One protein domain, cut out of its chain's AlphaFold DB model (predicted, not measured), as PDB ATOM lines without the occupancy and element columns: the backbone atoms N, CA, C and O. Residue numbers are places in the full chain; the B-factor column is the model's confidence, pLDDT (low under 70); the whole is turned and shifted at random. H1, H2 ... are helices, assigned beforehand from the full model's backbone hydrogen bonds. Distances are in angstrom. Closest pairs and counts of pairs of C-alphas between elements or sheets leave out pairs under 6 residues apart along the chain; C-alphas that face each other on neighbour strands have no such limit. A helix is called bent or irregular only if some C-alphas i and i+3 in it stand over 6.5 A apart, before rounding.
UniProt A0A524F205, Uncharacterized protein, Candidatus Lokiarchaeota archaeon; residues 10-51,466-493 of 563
ATOM      1  N   LYS A  10      65.018   3.218  32.736       54.72
ATOM      2  CA  LYS A  10      64.580   4.615  32.511       54.72
ATOM      3  C   LYS A  10      64.887   5.564  33.682       54.72
ATOM      4  O   LYS A  10      65.248   6.713  33.459       54.72
ATOM      5  N   THR A  11      64.799   5.087  34.924       58.03
ATOM      6  CA  THR A  11      65.111   5.882  36.131       58.03
ATOM      7  C   THR A  11      66.607   6.125  36.316       58.03
ATOM      8  O   THR A  11      66.989   7.086  36.972       58.03
ATOM      9  N   ILE A  12      67.452   5.265  35.743       60.00
ATOM     10  CA  ILE A  12      68.908   5.425  35.758       60.00
ATOM     11  C   ILE A  12      69.311   6.530  34.774       60.00
ATOM     12  O   ILE A  12      70.036   7.438  35.162       60.00
ATOM     13  N   ALA A  13      68.756   6.523  33.556       66.38
ATOM     14  CA  ALA A  13      68.992   7.571  32.561       66.38
ATOM     15  C   ALA A  13      68.586   8.965  33.071       66.38
ATOM     16  O   ALA A  13      69.395   9.877  33.017       66.38
ATOM     17  N   ALA A  14      67.395   9.111  33.664       70.88
ATOM     18  CA  ALA A  14      66.951  10.391  34.225       70.88
ATOM     19  C   ALA A  14      67.844  10.884  35.379       70.88
ATOM     20  O   ALA A  14      68.163  12.066  35.448       70.88
ATOM     21  N   LYS A  15      68.295   9.981  36.264       73.12
ATOM     22  CA  LYS A  15      69.242  10.324  37.337       73.12
ATOM     23  C   LYS A  15      70.601  10.757  36.793       73.12
ATOM     24  O   LYS A  15      71.155  11.721  37.304       73.12
ATOM     25  N   PHE A  16      71.109  10.093  35.755       75.00
ATOM     26  CA  PHE A  16      72.338  10.513  35.081       75.00
ATOM     27  C   PHE A  16      72.162  11.845  34.351       75.00
ATOM     28  O   PHE A  16      73.029  12.691  34.479       75.00
ATOM     29  N   THR A  17      71.031  12.093  33.685       77.94
ATOM     30  CA  THR A  17      70.736  13.397  33.069       77.94
ATOM     31  C   THR A  17      70.701  14.517  34.105       77.94
ATOM     32  O   THR A  17      71.290  15.566  33.876       77.94
ATOM     33  N   VAL A  18      70.064  14.295  35.259       79.12
ATOM     34  CA  VAL A  18      70.025  15.270  36.361       79.12
ATOM     35  C   VAL A  18      71.419  15.484  36.957       79.12
ATOM     36  O   VAL A  18      71.812  16.624  37.167       79.12
ATOM     37  N   LEU A  19      72.194  14.416  37.174       81.94
ATOM     38  CA  LEU A  19      73.576  14.509  37.653       81.94
ATOM     39  C   LEU A  19      74.465  15.274  36.655       81.94
ATOM     40  O   LEU A  19      75.229  16.150  37.044       81.94
ATOM     41  N   THR A  20      74.331  14.996  35.358       79.50
ATOM     42  CA  THR A  20      75.038  15.720  34.299       79.50
ATOM     43  C   THR A  20      74.630  17.186  34.257       79.50
ATOM     44  O   THR A  20      75.505  18.043  34.258       79.50
ATOM     45  N   ALA A  21      73.333  17.493  34.285       81.56
ATOM     46  CA  ALA A  21      72.840  18.860  34.154       81.56
ATOM     47  C   ALA A  21      73.078  19.732  35.397       81.56
ATOM     48  O   ALA A  21      73.358  20.916  35.249       81.56
ATOM     49  N   LEU A  22      72.972  19.169  36.605       82.62
ATOM     50  CA  LEU A  22      73.064  19.931  37.858       82.62
ATOM     51  C   LEU A  22      74.441  19.883  38.518       82.62
ATOM     52  O   LEU A  22      74.724  20.727  39.359       82.62
ATOM     53  N   VAL A  23      75.285  18.903  38.182       81.75
ATOM     54  CA  VAL A  23      76.608  18.752  38.808       81.75
ATOM     55  C   VAL A  23      77.712  18.932  37.776       81.75
ATOM     56  O   VAL A  23      78.543  19.823  37.921       81.75
ATOM     57  N   PHE A  24      77.710  18.140  36.700       83.31
ATOM     58  CA  PHE A  24      78.818  18.177  35.741       83.31
ATOM     59  C   PHE A  24      78.818  19.424  34.857       83.31
ATOM     60  O   PHE A  24      79.883  19.995  34.662       83.31
ATOM     61  N   ILE A  25      77.667  19.885  34.355       83.44
ATOM     62  CA  ILE A  25      77.607  21.123  33.563       83.44
ATOM     63  C   ILE A  25      78.077  22.324  34.399       83.44
ATOM     64  O   ILE A  25      78.983  23.010  33.933       83.44
ATOM     65  N   PRO A  26      77.584  22.563  35.632       81.88
ATOM     66  CA  PRO A  26      78.113  23.636  36.471       81.88
ATOM     67  C   PRO A  26      79.607  23.503  36.761       81.88
ATOM     68  O   PRO A  26      80.319  24.491  36.643       81.88
ATOM     69  N   LEU A  27      80.116  22.302  37.063       82.06
ATOM     70  CA  LEU A  27      81.555  22.091  37.270       82.06
ATOM     71  C   LEU A  27      82.383  22.391  36.014       82.06
ATOM     72  O   LEU A  27      83.434  23.017  36.116       82.06
ATOM     73  N   ILE A  28      81.912  21.980  34.834       82.62
ATOM     74  CA  ILE A  28      82.567  22.276  33.553       82.62
ATOM     75  C   ILE A  28      82.537  23.780  33.280       82.62
ATOM     76  O   ILE A  28      83.547  24.329  32.861       82.62
ATOM     77  N   LEU A  29      81.415  24.453  33.540       79.62
ATOM     78  CA  LEU A  29      81.290  25.898  33.351       79.62
ATOM     79  C   LEU A  29      82.167  26.680  34.334       79.62
ATOM     80  O   LEU A  29      82.835  27.615  33.911       79.62
ATOM     81  N   ILE A  30      82.229  26.273  35.606       81.56
ATOM     82  CA  ILE A  30      83.129  26.858  36.612       81.56
ATOM     83  C   ILE A  30      84.590  26.626  36.215       81.56
ATOM     84  O   ILE A  30      85.388  27.556  36.271       81.56
ATOM     85  N   GLY A  31      84.945  25.416  35.776       81.69
ATOM     86  CA  GLY A  31      86.298  25.096  35.323       81.69
ATOM     87  C   GLY A  31      86.697  25.862  34.060       81.69
ATOM     88  O   GLY A  31      87.794  26.406  33.994       81.69
ATOM     89  N   ALA A  32      85.796  25.962  33.080       83.06
ATOM     90  CA  ALA A  32      86.004  26.746  31.866       83.06
ATOM     91  C   ALA A  32      86.113  28.244  32.172       83.06
ATOM     92  O   ALA A  32      86.968  28.917  31.603       83.06
ATOM     93  N   PHE A  33      85.298  28.754  33.100       81.62
ATOM     94  CA  PHE A  33      85.382  30.130  33.579       81.62
ATOM     95  C   PHE A  33      86.708  30.393  34.298       81.62
ATOM     96  O   PHE A  33      87.413  31.329  33.941       81.62
ATOM     97  N   GLY A  34      87.106  29.535  35.241       81.56
ATOM     98  CA  GLY A  34      88.392  29.651  35.931       81.56
ATOM     99  C   GLY A  34      89.582  29.573  34.970       81.56
ATOM    100  O   GLY A  34      90.512  30.368  35.076       81.56
ATOM    101  N   GLY A  35      89.527  28.676  33.981       83.50
ATOM    102  CA  GLY A  35      90.537  28.579  32.926       83.50
ATOM    103  C   GLY A  35      90.589  29.820  32.032       83.50
ATOM    104  O   GLY A  35      91.675  30.293  31.708       83.50
ATOM    105  N   PHE A  36      89.430  30.380  31.674       84.31
ATOM    106  CA  PHE A  36      89.330  31.635  30.930       84.31
ATOM    107  C   PHE A  36      89.951  32.802  31.705       84.31
ATOM    108  O   PHE A  36      90.798  33.502  31.157       84.31
ATOM    109  N   ILE A  37      89.579  32.970  32.978       80.50
ATOM    110  CA  ILE A  37      90.112  34.008  33.869       80.50
ATOM    111  C   ILE A  37      91.637  33.878  34.000       80.50
ATOM    112  O   ILE A  37      92.360  34.852  33.810       80.50
ATOM    113  N   GLY A  38      92.139  32.665  34.258       78.44
ATOM    114  CA  GLY A  38      93.577  32.418  34.380       78.44
ATOM    115  C   GLY A  38      94.349  32.708  33.090       78.44
ATOM    116  O   GLY A  38      95.412  33.322  33.132       78.44
ATOM    117  N   PHE A  39      93.804  32.317  31.933       83.62
ATOM    118  CA  PHE A  39      94.403  32.629  30.633       83.62
ATOM    119  C   PHE A  39      94.409  34.132  30.352       83.62
ATOM    120  O   PHE A  39      95.423  34.661  29.908       83.62
ATOM    121  N   PHE A  40      93.296  34.808  30.626       82.06
ATOM    122  CA  PHE A  40      93.146  36.246  30.442       82.06
ATOM    123  C   PHE A  40      94.197  37.040  31.226       82.06
ATOM    124  O   PHE A  40      94.924  37.835  30.632       82.06
ATOM    125  N   PHE A  41      94.336  36.774  32.529       76.94
ATOM    126  CA  PHE A  41      95.310  37.473  33.367       76.94
ATOM    127  C   PHE A  41      96.754  37.199  32.957       76.94
ATOM    128  O   PHE A  41      97.546  38.134  32.847       76.94
ATOM    129  N   ASN A  42      97.088  35.940  32.672       76.44
ATOM    130  CA  ASN A  42      98.426  35.573  32.218       76.44
ATOM    131  C   ASN A  42      98.767  36.231  30.867       76.44
ATOM    132  O   ASN A  42      99.879  36.711  30.665       76.44
ATOM    133  N   ASP A  43      97.806  36.306  29.940       80.00
ATOM    134  CA  ASP A  43      98.004  36.955  28.641       80.00
ATOM    135  C   ASP A  43      98.199  38.472  28.797       80.00
ATOM    136  O   ASP A  43      99.145  39.016  28.235       80.00
ATOM    137  N   LEU A  44      97.405  39.160  29.623       74.69
ATOM    138  CA  LEU A  44      97.609  40.592  29.887       74.69
ATOM    139  C   LEU A  44      98.954  40.891  30.548       74.69
ATOM    140  O   LEU A  44      99.658  41.823  30.154       74.69
ATOM    141  N   ALA A  45      99.328  40.101  31.548       68.31
ATOM    142  CA  ALA A  45     100.563  40.329  32.273       68.31
ATOM    143  C   ALA A  45     101.803  39.974  31.446       68.31
ATOM    144  O   ALA A  45     102.852  40.600  31.590       68.31
ATOM    145  N   SER A  46     101.664  39.043  30.495       68.69
ATOM    146  CA  SER A  46     102.731  38.687  29.562       68.69
ATOM    147  C   SER A  46     103.274  39.854  28.742       68.69
ATOM    148  O   SER A  46     104.385  39.742  28.239       68.69
ATOM    149  N   HIS A  47     102.575  40.986  28.651       64.38
ATOM    150  CA  HIS A  47     103.131  42.229  28.110       64.38
ATOM    151  C   HIS A  47     104.373  42.730  28.864       64.38
ATOM    152  O   HIS A  47     105.350  43.130  28.234       64.38
ATOM    153  N   ALA A  48     104.370  42.662  30.201       59.25
ATOM    154  CA  ALA A  48     105.506  43.085  31.018       59.25
ATOM    155  C   ALA A  48     106.739  42.182  30.806       59.25
ATOM    156  O   ALA A  48     107.866  42.648  30.941       59.25
ATOM    157  N   PHE A  49     106.530  40.913  30.422       55.94
ATOM    158  CA  PHE A  49     107.583  39.889  30.327       55.94
ATOM    159  C   PHE A  49     108.047  39.570  28.908       55.94
ATOM    160  O   PHE A  49     109.203  39.213  28.713       55.94
ATOM    161  N   SER A  50     107.151  39.643  27.921       52.75
ATOM    162  CA  SER A  50     107.426  39.305  26.520       52.75
ATOM    163  C   SER A  50     107.809  40.529  25.698       52.75
ATOM    164  O   SER A  50     107.716  40.491  24.472       52.75
ATOM    165  N   ARG A  51     108.216  41.620  26.357       53.75
ATOM    166  CA  ARG A  51     108.796  42.820  25.744       53.75
ATOM    167  C   ARG A  51     110.183  42.525  25.148       53.75
ATOM    168  O   ARG A  51     111.048  43.389  25.203       53.75
ATOM    169  N   ASP A 466     100.091  47.767  23.042       79.62
ATOM    170  CA  ASP A 466     100.177  46.335  23.252       79.62
ATOM    171  C   ASP A 466      99.038  45.606  22.515       79.62
ATOM    172  O   ASP A 466      97.855  45.803  22.834       79.62
ATOM    173  N   PRO A 467      99.353  44.721  21.547       82.88
ATOM    174  CA  PRO A 467      98.334  43.974  20.822       82.88
ATOM    175  C   PRO A 467      97.477  43.095  21.742       82.88
ATOM    176  O   PRO A 467      96.339  42.783  21.381       82.88
ATOM    177  N   LYS A 468      97.972  42.703  22.926       83.56
ATOM    178  CA  LYS A 468      97.198  41.909  23.894       83.56
ATOM    179  C   LYS A 468      96.122  42.758  24.567       83.56
ATOM    180  O   LYS A 468      94.972  42.323  24.612       83.56
ATOM    181  N   ILE A 469      96.439  43.988  24.974       81.44
ATOM    182  CA  ILE A 469      95.435  44.952  25.452       81.44
ATOM    183  C   ILE A 469      94.367  45.181  24.381       81.44
ATOM    184  O   ILE A 469      93.178  45.010  24.653       81.44
ATOM    185  N   GLN A 470      94.766  45.457  23.134       84.50
ATOM    186  CA  GLN A 470      93.806  45.689  22.049       84.50
ATOM    187  C   GLN A 470      92.926  44.460  21.765       84.50
ATOM    188  O   GLN A 470      91.718  44.591  21.545       84.50
ATOM    189  N   LYS A 471      93.507  43.254  21.789       89.25
ATOM    190  CA  LYS A 471      92.783  41.981  21.658       89.25
ATOM    191  C   LYS A 471      91.700  41.856  22.729       89.25
ATOM    192  O   LYS A 471      90.563  41.516  22.396       89.25
ATOM    193  N   TRP A 472      92.034  42.118  23.990       89.12
ATOM    194  CA  TRP A 472      91.099  41.958  25.099       89.12
ATOM    195  C   TRP A 472      90.045  43.059  25.152       89.12
ATOM    196  O   TRP A 472      88.873  42.727  25.316       89.12
ATOM    197  N   LYS A 473      90.402  44.319  24.869       88.38
ATOM    198  CA  LYS A 473      89.419  45.388  24.620       88.38
ATOM    199  C   LYS A 473      88.403  44.954  23.573       88.38
ATOM    200  O   LYS A 473      87.209  44.909  23.847       88.38
ATOM    201  N   ASN A 474      88.875  44.486  22.416       90.31
ATOM    202  CA  ASN A 474      87.992  44.025  21.348       90.31
ATOM    203  C   ASN A 474      87.114  42.835  21.771       90.31
ATOM    204  O   ASN A 474      85.955  42.741  21.360       90.31
ATOM    205  N   PHE A 475      87.645  41.924  22.590       91.50
ATOM    206  CA  PHE A 475      86.878  40.812  23.141       91.50
ATOM    207  C   PHE A 475      85.739  41.307  24.043       91.50
ATOM    208  O   PHE A 475      84.584  40.977  23.784       91.50
ATOM    209  N   PHE A 476      86.018  42.131  25.053       90.81
ATOM    210  CA  PHE A 476      84.974  42.645  25.944       90.81
ATOM    211  C   PHE A 476      84.003  43.583  25.218       90.81
ATOM    212  O   PHE A 476      82.798  43.564  25.493       90.81
ATOM    213  N   ASP A 477      84.485  44.350  24.241       89.69
ATOM    214  CA  ASP A 477      83.676  45.345  23.553       89.69
ATOM    215  C   ASP A 477      82.759  44.752  22.487       89.69
ATOM    216  O   ASP A 477      81.592  45.148  22.393       89.69
ATOM    217  N   TYR A 478      83.235  43.766  21.727       92.00
ATOM    218  CA  TYR A 478      82.541  43.302  20.525       92.00
ATOM    219  C   TYR A 478      82.150  41.821  20.555       92.00
ATOM    220  O   TYR A 478      81.195  41.448  19.872       92.00
ATOM    221  N   ASN A 479      82.799  40.970  21.360       92.19
ATOM    222  CA  ASN A 479      82.450  39.549  21.426       92.19
ATOM    223  C   ASN A 479      81.198  39.318  22.304       92.19
ATOM    224  O   ASN A 479      81.158  39.801  23.435       92.19
ATOM    225  N   PRO A 480      80.182  38.548  21.854       89.12
ATOM    226  CA  PRO A 480      78.991  38.260  22.660       89.12
ATOM    227  C   PRO A 480      79.286  37.605  24.014       89.12
ATOM    228  O   PRO A 480      78.612  37.916  24.990       89.12
ATOM    229  N   ILE A 481      80.297  36.731  24.082       84.25
ATOM    230  CA  ILE A 481      80.742  36.106  25.333       84.25
ATOM    231  C   ILE A 481      81.478  37.141  26.182       84.25
ATOM    232  O   ILE A 481      81.164  37.287  27.357       84.25
ATOM    233  N   GLY A 482      82.396  37.912  25.592       84.88
ATOM    234  CA  GLY A 482      83.136  38.952  26.313       84.88
ATOM    235  C   GLY A 482      82.237  40.012  26.942       84.88
ATOM    236  O   GLY A 482      82.448  40.390  28.091       84.88
ATOM    237  N   LYS A 483      81.154  40.408  26.265       87.69
ATOM    238  CA  LYS A 483      80.154  41.340  26.813       87.69
ATOM    239  C   LYS A 483      79.532  40.866  28.128       87.69
ATOM    240  O   LYS A 483      79.273  41.700  28.990       87.69
ATOM    241  N   LEU A 484      79.326  39.557  28.302       84.88
ATOM    242  CA  LEU A 484      78.796  38.980  29.548       84.88
ATOM    243  C   LEU A 484      79.768  39.135  30.727       84.88
ATOM    244  O   LEU A 484      79.351  39.071  31.880       84.88
ATOM    245  N   PHE A 485      81.050  39.348  30.434       85.44
ATOM    246  CA  PHE A 485      82.131  39.442  31.408       85.44
ATOM    247  C   PHE A 485      82.726  40.850  31.520       85.44
ATOM    248  O   PHE A 485      83.784  41.011  32.115       85.44
ATOM    249  N   ARG A 486      82.056  41.887  30.995       83.88
ATOM    250  CA  ARG A 486      82.523  43.287  31.095       83.88
ATOM    251  C   ARG A 486      82.672  43.801  32.528       83.88
ATOM    252  O   ARG A 486      83.439  44.727  32.750       83.88
ATOM    253  N   TRP A 487      81.981  43.191  33.487       82.56
ATOM    254  CA  TRP A 487      82.143  43.495  34.910       82.56
ATOM    255  C   TRP A 487      83.548  43.138  35.436       82.56
ATOM    256  O   TRP A 487      83.979  43.708  36.429       82.56
ATOM    257  N   LEU A 488      84.300  42.251  34.763       78.81
ATOM    258  CA  LEU A 488      85.685  41.940  35.141       78.81
ATOM    259  C   LEU A 488      86.603  43.172  35.014       78.81
ATOM    260  O   LEU A 488      87.123  43.598  36.040       78.81
ATOM    261  N   PRO A 489      86.786  43.780  33.822       77.69
ATOM    262  CA  PRO A 489      87.594  44.993  33.694       77.69
ATOM    263  C   PRO A 489      86.901  46.267  34.194       77.69
ATOM    264  O   PRO A 489      87.577  47.256  34.423       77.69
ATOM    265  N   GLY A 490      85.566  46.287  34.302       70.94
ATOM    266  CA  GLY A 490      84.819  47.506  34.646       70.94
ATOM    267  C   GLY A 490      84.471  47.678  36.128       70.94
ATOM    268  O   GLY A 490      84.175  48.791  36.543       70.94
ATOM    269  N   GLU A 491      84.453  46.596  36.912       72.06
ATOM    270  CA  GLU A 491      84.054  46.638  38.329       72.06
ATOM    271  C   GLU A 491      85.028  45.882  39.240       72.06
ATOM    272  O   GLU A 491      85.263  46.316  40.365       72.06
ATOM    273  N   LEU A 492      85.582  44.750  38.785       70.19
ATOM    274  CA  LEU A 492      86.463  43.927  39.619       70.19
ATOM    275  C   LEU A 492      87.911  44.429  39.630       70.19
ATOM    276  O   LEU A 492      88.522  44.445  40.695       70.19
ATOM    277  N   MET A 493      88.472  44.795  38.474       68.88
ATOM    278  CA  MET A 493      89.810  45.397  38.411       68.88
ATOM    279  C   MET A 493      89.828  46.514  37.376       68.88
ATOM    280  O   MET A 493      89.999  46.290  36.175       68.88
TER     281      MET A 493
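What this domain is: This is residues 10 to 51 and 466 to 493 of the 563 residues of an uncharacterized protein of Candidatus Lokiarchaeota archaeon (UniProt A0A524F205). One long helix, H1, forms a V with the much shorter helix H2, whose first residues touch H1 near its last residues and which runs back at an angle, away from H1; the short helices H3 and H4 follow at the far end of H2, where the chain turns off in a small group. Residues 10 to 36 of H1 stick out from this group as a long free arm, and the arm makes most of the length. The printed part has 70 residues with four named helices, in the order H1, H2, H3, H4, and no named strand; its class is all helix. It is extended, with a radius of gyration of the C-alphas of 17.2 A and spans of 58 by 24 by 19 A.

Where its parts are: The printed part begins with H1, residues 10 to 49, which starts at C-alpha 10 at (64.580, 4.615, 32.511), ends at C-alpha 49 at (107.583, 39.889, 30.327) and is 55.7 A long. It has a kink of 26 degrees near residue 19. H1 is neither bent nor irregular, but only just: C-alphas 22 and 25 are 6.4 A apart. After the cut comes H2, residues 467 to 478, 15.8 A long. H3 is residues 480 to 484, 6.9 A long. H4 is residues 487 to 492, 6.4 A long, and ends at C-alpha 492 at (86.463, 43.927, 39.619). H4 is neither bent nor irregular, but only just: C-alphas 489 and 492 are 6.1 A apart.

How they stand to each other: H1 touches H2 with its residues 43 to 47 alone, and H2 touches H1 with residues 468 to 469 alone. Their closest C-alphas, those of Leu 44 and Lys 468, are 6.1 A apart. The two helices run opposite ways at a steep tilt of 42 degrees. H2 and H3 touch only at the corner by their link, where the closest C-alphas, those of Phe 476 and Gly 482, are 4.1 A apart. H3 and H4 meet only through their link. H2 and H4 are near each other, with 6 pairs of C-alphas within 10 A. H1 is apart from H3 and from H4. In H2 and H4 every O i to N i+4 pair is within hydrogen-bond range; in H1 it is 31 of 36, and in H3 0 of 1, with 1 of 2 O i to N i+3 pairs within range.

The domain as a whole: The two C-alphas farthest apart, those of Lys 10 and Arg 51, are 58.8 A apart. Residues 10 to 36 stand free, and the body without them has 43 residues spanning 30 by 19 by 15 A. Residues 52 to 465 are not printed, and C-alphas 51 and 466 are 9.6 A apart across this cut, which lies in the link from H1 to H2. The links from H2 to H3 and from H3 to H4 are tight. The mean pLDDT of the printed part is 78.5, and it is under 70 at residues 10 to 13, 45 to 51 and 493.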